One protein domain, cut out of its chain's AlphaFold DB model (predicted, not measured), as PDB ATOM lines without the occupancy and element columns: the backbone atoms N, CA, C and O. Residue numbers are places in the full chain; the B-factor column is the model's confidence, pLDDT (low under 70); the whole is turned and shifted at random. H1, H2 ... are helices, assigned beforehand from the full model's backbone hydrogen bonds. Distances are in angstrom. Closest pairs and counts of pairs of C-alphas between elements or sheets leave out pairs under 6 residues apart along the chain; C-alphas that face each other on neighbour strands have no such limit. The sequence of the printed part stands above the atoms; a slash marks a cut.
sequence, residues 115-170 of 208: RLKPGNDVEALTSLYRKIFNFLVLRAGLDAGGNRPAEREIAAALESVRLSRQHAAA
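What this domain is: This is residues 115 to 170 of the 208 residues of an uncharacterized protein of Synechococcus sp. TMED187 (UniProt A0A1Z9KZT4). The longest helix, H2, and the other helix, H1, make an open V, meeting near the end where a short link joins them. The far part of H2, residues 159 to 170, sticks out as a free arm. The printed part has 56 residues with two named helices, H1 then H2, and no named strand; the class is all helix. The whole is loose, with a radius of gyration of the C-alphas of 13.2 A and spans of 36 by 24 by 15 A.

How they stand to each other: H2, residues 148 to 170, touches H1, residues 122 to 139; the closest C-alphas, those of Glu 151 and Val 137, are 7.0 A apart. H2 touches H1 with residues 151 to 158 alone, and H1 touches H2 with residues 133 to 137 alone. The two run opposite ways at a steep tilt of 51 degrees. In H1 and H2 every O i to N i+4 pair is within hydrogen-bond range.

Where its parts are: H2 measures 32.9 A from C-alpha 148 to C-alpha 170, at (118.629, 115.762, 105.189). H1 measures 25.7 A, beginning at C-alpha 122, (138.117, 109.110, 100.425).

The domain as a whole: The C-alphas of Gly 146 and Ala 170, the two farthest apart, are 37.6 A apart. Residues 118 to 123 also stand free. The printed part has no cut. Mean pLDDT of the printed part is 74.3; residues 118 to 120, 143 to 146 and 162 to 170 are under 70.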
ATOM      1  N   ARG A 115     143.894 120.260 100.137       73.19
ATOM      2  CA  ARG A 115     142.889 120.566  99.109       73.19
ATOM      3  C   ARG A 115     142.120 119.298  98.760       73.19
ATOM      4  O   ARG A 115     142.686 118.368  98.198       73.19
ATOM      5  N   LEU A 116     140.825 119.285  99.056       75.06
ATOM      6  CA  LEU A 116     139.926 118.221  98.619       75.06
ATOM      7  C   LEU A 116     139.523 118.477  97.162       75.06
ATOM      8  O   LEU A 116     139.001 119.545  96.842       75.06
ATOM      9  N   LYS A 117     139.757 117.507  96.275       71.31
ATOM     10  CA  LYS A 117     139.185 117.545  94.923       71.31
ATOM     11  C   LYS A 117     137.690 117.194  95.006       71.31
ATOM     12  O   LYS A 117     137.332 116.284  95.758       71.31
ATOM     13  N   PRO A 118     136.803 117.878  94.259       57.97
ATOM     14  CA  PRO A 118     135.387 117.532  94.215       57.97
ATOM     15  C   PRO A 118     135.215 116.230  93.416       57.97
ATOM     16  O   PRO A 118     135.052 116.247  92.201       57.97
ATOM     17  N   GLY A 119     135.329 115.091  94.099       58.78
ATOM     18  CA  GLY A 119     135.199 113.766  93.496       58.78
ATOM     19  C   GLY A 119     135.933 112.696  94.297       58.78
ATOM     20  O   GLY A 119     137.142 112.567  94.173       58.78
ATOM     21  N   ASN A 120     135.179 111.968  95.125       61.62
ATOM     22  CA  ASN A 120     135.481 110.689  95.788       61.62
ATOM     23  C   ASN A 120     136.913 110.415  96.303       61.62
ATOM     24  O   ASN A 120     137.339 109.262  96.352       61.62
ATOM     25  N   ASP A 121     137.644 111.441  96.732       73.75
ATOM     26  CA  ASP A 121     138.955 111.281  97.362       73.75
ATOM     27  C   ASP A 121     138.782 110.922  98.851       73.75
ATOM     28  O   ASP A 121     138.941 111.739  99.764       73.75
ATOM     29  N   VAL A 122     138.338 109.683  99.086       76.50
ATOM     30  CA  VAL A 122     138.117 109.110 100.425       76.50
ATOM     31  C   VAL A 122     139.427 109.090 101.225       76.50
ATOM     32  O   VAL A 122     139.424 109.264 102.446       76.50
ATOM     33  N   GLU A 123     140.563 108.951 100.546       80.38
ATOM     34  CA  GLU A 123     141.889 108.964 101.159       80.38
ATOM     35  C   GLU A 123     142.280 110.373 101.636       80.38
ATOM     36  O   GLU A 123     142.698 110.549 102.783       80.38
ATOM     37  N   ALA A 124     142.035 111.413 100.831       80.12
ATOM     38  CA  ALA A 124     142.239 112.793 101.274       80.12
ATOM     39  C   ALA A 124     141.310 113.187 102.439       80.12
ATOM     40  O   ALA A 124     141.733 113.894 103.357       80.12
ATOM     41  N   LEU A 125     140.063 112.700 102.451       82.00
ATOM     42  CA  LEU A 125     139.115 112.931 103.548       82.00
ATOM     43  C   LEU A 125     139.535 112.242 104.853       82.00
ATOM     44  O   LEU A 125     139.484 112.860 105.918       82.00
ATOM     45  N   THR A 126     139.973 110.982 104.788       83.12
ATOM     46  CA  THR A 126     140.461 110.254 105.973       83.12
ATOM     47  C   THR A 126     141.764 110.859 106.505       83.12
ATOM     48  O   THR A 126     141.920 111.016 107.718       83.12
ATOM     49  N   SER A 127     142.660 111.302 105.619       84.62
ATOM     50  CA  SER A 127     143.878 112.038 105.982       84.62
ATOM     51  C   SER A 127     143.571 113.374 106.671       84.62
ATOM     52  O   SER A 127     144.158 113.683 107.713       84.62
ATOM     53  N   LEU A 128     142.601 114.141 106.157       86.88
ATOM     54  CA  LEU A 128     142.142 115.388 106.772       86.88
ATOM     55  C   LEU A 128     141.559 115.148 108.170       86.88
ATOM     56  O   LEU A 128     141.919 115.851 109.113       86.88
ATOM     57  N   TYR A 129     140.708 114.131 108.322       85.00
ATOM     58  CA  TYR A 129     140.132 113.769 109.617       85.00
ATOM     59  C   TYR A 129     141.218 113.411 110.639       85.00
ATOM     60  O   TYR A 129     141.193 113.907 111.763       85.00
ATOM     61  N   ARG A 130     142.231 112.633 110.232       86.75
ATOM     62  CA  ARG A 130     143.374 112.290 111.092       86.75
ATOM     63  C   ARG A 130     144.170 113.527 111.518       86.75
ATOM     64  O   ARG A 130     144.582 113.619 112.670       86.75
ATOM     65  N   LYS A 131     144.372 114.493 110.616       88.19
ATOM     66  CA  LYS A 131     145.057 115.761 110.932       88.19
ATOM     67  C   LYS A 131     144.259 116.617 111.921       88.19
ATOM     68  O   LYS A 131     144.842 117.131 112.871       88.19
ATOM     69  N   ILE A 132     142.939 116.721 111.743       88.44
ATOM     70  CA  ILE A 132     142.041 117.435 112.668       88.44
ATOM     71  C   ILE A 132     142.014 116.749 114.040       88.44
ATOM     72  O   ILE A 132     142.083 117.421 115.066       88.44
ATOM     73  N   PHE A 133     141.970 115.417 114.068       87.31
ATOM     74  CA  PHE A 133     142.052 114.644 115.303       87.31
ATOM     75  C   PHE A 133     143.367 114.908 116.049       87.31
ATOM     76  O   PHE A 133     143.339 115.271 117.221       87.31
ATOM     77  N   ASN A 134     144.512 114.839 115.360       87.50
ATOM     78  CA  ASN A 134     145.820 115.126 115.958       87.50
ATOM     79  C   ASN A 134     145.921 116.561 116.506       87.50
ATOM     80  O   ASN A 134     146.518 116.774 117.557       87.50
ATOM     81  N   PHE A 135     145.308 117.538 115.830       88.94
ATOM     82  CA  PHE A 135     145.211 118.913 116.327       88.94
ATOM     83  C   PHE A 135     144.411 119.003 117.636       88.94
ATOM     84  O   PHE A 135     144.846 119.664 118.578       88.94
ATOM     85  N   LEU A 136     143.268 118.317 117.725       87.56
ATOM     86  CA  LEU A 136     142.444 118.311 118.937       87.56
ATOM     87  C   LEU A 136     143.131 117.600 120.109       87.56
ATOM     88  O   LEU A 136     143.067 118.096 121.231       87.56
ATOM     89  N   VAL A 137     143.834 116.495 119.845       87.06
ATOM     90  CA  VAL A 137     144.642 115.776 120.846       87.06
ATOM     91  C   VAL A 137     145.756 116.677 121.387       87.06
ATOM     92  O   VAL A 137     145.860 116.861 122.601       87.06
ATOM     93  N   LEU A 138     146.511 117.336 120.496       86.50
ATOM     94  CA  LEU A 138     147.548 118.296 120.882       86.50
ATOM     95  C   LEU A 138     146.959 119.422 121.746       86.50
ATOM     96  O   LEU A 138     147.501 119.728 122.806       86.50
ATOM     97  N   ARG A 139     145.825 120.009 121.338       84.88
ATOM     98  CA  ARG A 139     145.170 121.122 122.044       84.88
ATOM     99  C   ARG A 139     144.546 120.726 123.383       84.88
ATOM    100  O   ARG A 139     144.487 121.565 124.280       84.88
ATOM    101  N   ALA A 140     144.157 119.467 123.556       84.12
ATOM    102  CA  ALA A 140     143.729 118.921 124.841       84.12
ATOM    103  C   ALA A 140     144.904 118.683 125.812       84.12
ATOM    104  O   ALA A 140     144.679 118.412 126.985       84.12
ATOM    105  N   GLY A 141     146.157 118.818 125.349       76.94
ATOM    106  CA  GLY A 141     147.336 118.540 126.179       76.94
ATOM    107  C   GLY A 141     147.546 117.054 126.419       76.94
ATOM    108  O   GLY A 141     148.134 116.669 127.421       76.94
ATOM    109  N   LEU A 142     147.042 116.238 125.498       77.31
ATOM    110  CA  LEU A 142     147.230 114.805 125.510       77.31
ATOM    111  C   LEU A 142     148.433 114.488 124.631       77.31
ATOM    112  O   LEU A 142     148.472 114.874 123.460       77.31
ATOM    113  N   ASP A 143     149.398 113.765 125.183       69.56
ATOM    114  CA  ASP A 143     150.419 113.132 124.363       69.56
ATOM    115  C   ASP A 143     149.777 111.975 123.593       69.56
ATOM    116  O   ASP A 143     148.928 111.251 124.127       69.56
ATOM    117  N   ALA A 144     150.152 111.814 122.322       60.66
ATOM    118  CA  ALA A 144     149.593 110.778 121.461       60.66
ATOM    119  C   ALA A 144     149.784 109.391 122.107       60.66
ATOM    120  O   ALA A 144     150.914 108.928 122.266       60.66
ATOM    121  N   GLY A 145     148.680 108.735 122.486       62.19
ATOM    122  CA  GLY A 145     148.683 107.426 123.143       62.19
ATOM    123  C   GLY A 145     148.644 107.440 124.678       62.19
ATOM    124  O   GLY A 145     148.605 106.361 125.273       62.19
ATOM    125  N   GLY A 146     148.623 108.610 125.327       66.75
ATOM    126  CA  GLY A 146     148.622 108.724 126.791       66.75
ATOM    127  C   GLY A 146     147.266 108.434 127.444       66.75
ATOM    128  O   GLY A 146     147.195 107.709 128.432       66.75
ATOM    129  N   ASN A 147     146.168 108.941 126.871       71.81
ATOM    130  CA  ASN A 147     144.832 108.865 127.476       71.81
ATOM    131  C   ASN A 147     143.778 108.354 126.487       71.81
ATOM    132  O   ASN A 147     142.998 109.116 125.916       71.81
ATOM    133  N   ARG A 148     143.681 107.022 126.375       74.44
ATOM    134  CA  ARG A 148     142.637 106.316 125.608       74.44
ATOM    135  C   ARG A 148     141.192 106.784 125.875       74.44
ATOM    136  O   ARG A 148     140.428 106.806 124.913       74.44
ATOM    137  N   PRO A 149     140.752 107.116 127.112       76.56
ATOM    138  CA  PRO A 149     139.383 107.604 127.315       76.56
ATOM    139  C   PRO A 149     139.165 108.997 126.709       76.56
ATOM    140  O   PRO A 149     138.173 109.204 126.020       76.56
ATOM    141  N   ALA A 150     140.126 109.909 126.863       77.75
ATOM    142  CA  ALA A 150     140.022 111.260 126.317       77.75
ATOM    143  C   ALA A 150     140.098 111.268 124.776       77.75
ATOM    144  O   ALA A 150     139.354 111.987 124.116       77.75
ATOM    145  N   GLU A 151     140.917 110.397 124.179       80.75
ATOM    146  CA  GLU A 151     140.940 110.185 122.723       80.75
ATOM    147  C   GLU A 151     139.587 109.682 122.184       80.75
ATOM    148  O   GLU A 151     139.140 110.120 121.121       80.75
ATOM    149  N   ARG A 152     138.904 108.796 122.924       80.69
ATOM    150  CA  ARG A 152     137.564 108.296 122.564       80.69
ATOM    151  C   ARG A 152     136.502 109.388 122.640       80.69
ATOM    152  O   ARG A 152     135.643 109.442 121.767       80.69
ATOM    153  N   GLU A 153     136.568 110.260 123.642       82.69
ATOM    154  CA  GLU A 153     135.667 111.411 123.757       82.69
ATOM    155  C   GLU A 153     135.871 112.404 122.606       82.69
ATOM    156  O   GLU A 153     134.897 112.847 121.998       82.69
ATOM    157  N   ILE A 154     137.126 112.691 122.240       83.25
ATOM    158  CA  ILE A 154     137.456 113.550 121.092       83.25
ATOM    159  C   ILE A 154     136.935 112.936 119.784       83.25
ATOM    160  O   ILE A 154     136.351 113.644 118.960       83.25
ATOM    161  N   ALA A 155     137.102 111.624 119.592       82.56
ATOM    162  CA  ALA A 155     136.575 110.919 118.424       82.56
ATOM    163  C   ALA A 155     135.037 110.967 118.371       82.56
ATOM    164  O   ALA A 155     134.471 111.322 117.336       82.56
ATOM    165  N   ALA A 156     134.359 110.702 119.491       82.50
ATOM    166  CA  ALA A 156     132.902 110.775 119.586       82.50
ATOM    167  C   ALA A 156     132.373 112.198 119.316       82.50
ATOM    168  O   ALA A 156     131.371 112.379 118.619       82.50
ATOM    169  N   ALA A 157     133.067 113.225 119.814       82.06
ATOM    170  CA  ALA A 157     132.722 114.621 119.562       82.06
ATOM    171  C   ALA A 157     132.866 114.992 118.075       82.06
ATOM    172  O   ALA A 157     131.984 115.643 117.508       82.06
ATOM    173  N   LEU A 158     133.939 114.547 117.415       82.69
ATOM    174  CA  LEU A 158     134.134 114.756 115.978       82.69
ATOM    175  C   LEU A 158     133.054 114.066 115.131       82.69
ATOM    176  O   LEU A 158     132.537 114.655 114.175       82.69
ATOM    177  N   GLU A 159     132.675 112.840 115.487       80.00
ATOM    178  CA  GLU A 159     131.601 112.107 114.812       80.00
ATOM    179  C   GLU A 159     130.240 112.794 114.988       80.00
ATOM    180  O   GLU A 159     129.472 112.891 114.027       80.00
ATOM    181  N   SER A 160     129.974 113.369 116.166       75.62
ATOM    182  CA  SER A 160     128.767 114.161 116.436       75.62
ATOM    183  C   SER A 160     128.656 115.404 115.538       75.62
ATOM    184  O   SER A 160     127.582 115.699 115.003       75.62
ATOM    185  N   VAL A 161     129.772 116.093 115.262       71.38
ATOM    186  CA  VAL A 161     129.804 117.220 114.307       71.38
ATOM    187  C   VAL A 161     129.508 116.747 112.879       71.38
ATOM    188  O   VAL A 161     128.763 117.404 112.143       71.38
ATOM    189  N   ARG A 162     130.040 115.582 112.480       61.97
ATOM    190  CA  ARG A 162     129.766 114.983 111.161       61.97
ATOM    191  C   ARG A 162     128.291 114.611 111.018       61.97
ATOM    192  O   ARG A 162     127.698 114.814 109.955       61.97
ATOM    193  N   LEU A 163     127.708 114.050 112.070       59.16
ATOM    194  CA  LEU A 163     126.333 113.569 112.106       59.16
ATOM    195  C   LEU A 163     125.331 114.734 112.101       59.16
ATOM    196  O   LEU A 163     124.413 114.752 111.283       59.16
ATOM    197  N   SER A 164     125.579 115.773 112.901       56.00
ATOM    198  CA  SER A 164     124.747 116.987 112.960       56.00
ATOM    199  C   SER A 164     124.613 117.681 111.597       56.00
ATOM    200  O   SER A 164     123.541 118.165 111.235       56.00
ATOM    201  N   ARG A 165     125.679 117.676 110.782       52.31
ATOM    202  CA  ARG A 165     125.654 118.228 109.417       52.31
ATOM    203  C   ARG A 165     124.884 117.360 108.420       52.31
ATOM    204  O   ARG A 165     124.216 117.905 107.547       52.31
ATOM    205  N   GLN A 166     124.956 116.034 108.544       54.31
ATOM    206  CA  GLN A 166     124.175 115.113 107.706       54.31
ATOM    207  C   GLN A 166     122.676 115.218 108.006       54.31
ATOM    208  O   GLN A 166     121.876 115.202 107.076       54.31
ATOM    209  N   HIS A 167     122.295 115.414 109.271       48.09
ATOM    210  CA  HIS A 167     120.902 115.668 109.638       48.09
ATOM    211  C   HIS A 167     120.406 117.038 109.153       48.09
ATOM    212  O   HIS A 167     119.298 117.119 108.646       48.09
ATOM    213  N   ALA A 168     121.224 118.097 109.210       45.94
ATOM    214  CA  ALA A 168     120.855 119.399 108.640       45.94
ATOM    215  C   ALA A 168     120.723 119.367 107.101       45.94
ATOM    216  O   ALA A 168     119.841 120.018 106.546       45.94
ATOM    217  N   ALA A 169     121.562 118.586 106.411       47.09
ATOM    218  CA  ALA A 169     121.467 118.380 104.965       47.09
ATOM    219  C   ALA A 169     120.258 117.514 104.558       47.09
ATOM    220  O   ALA A 169     119.705 117.722 103.484       47.09
ATOM    221  N   ALA A 170     119.821 116.584 105.414       51.38
ATOM    222  CA  ALA A 170     118.629 115.762 105.189       51.38
ATOM    223  C   ALA A 170     117.302 116.528 105.377       51.38
ATOM    224  O   ALA A 170     116.270 116.077 104.888       51.38
TER     225      ALA A 170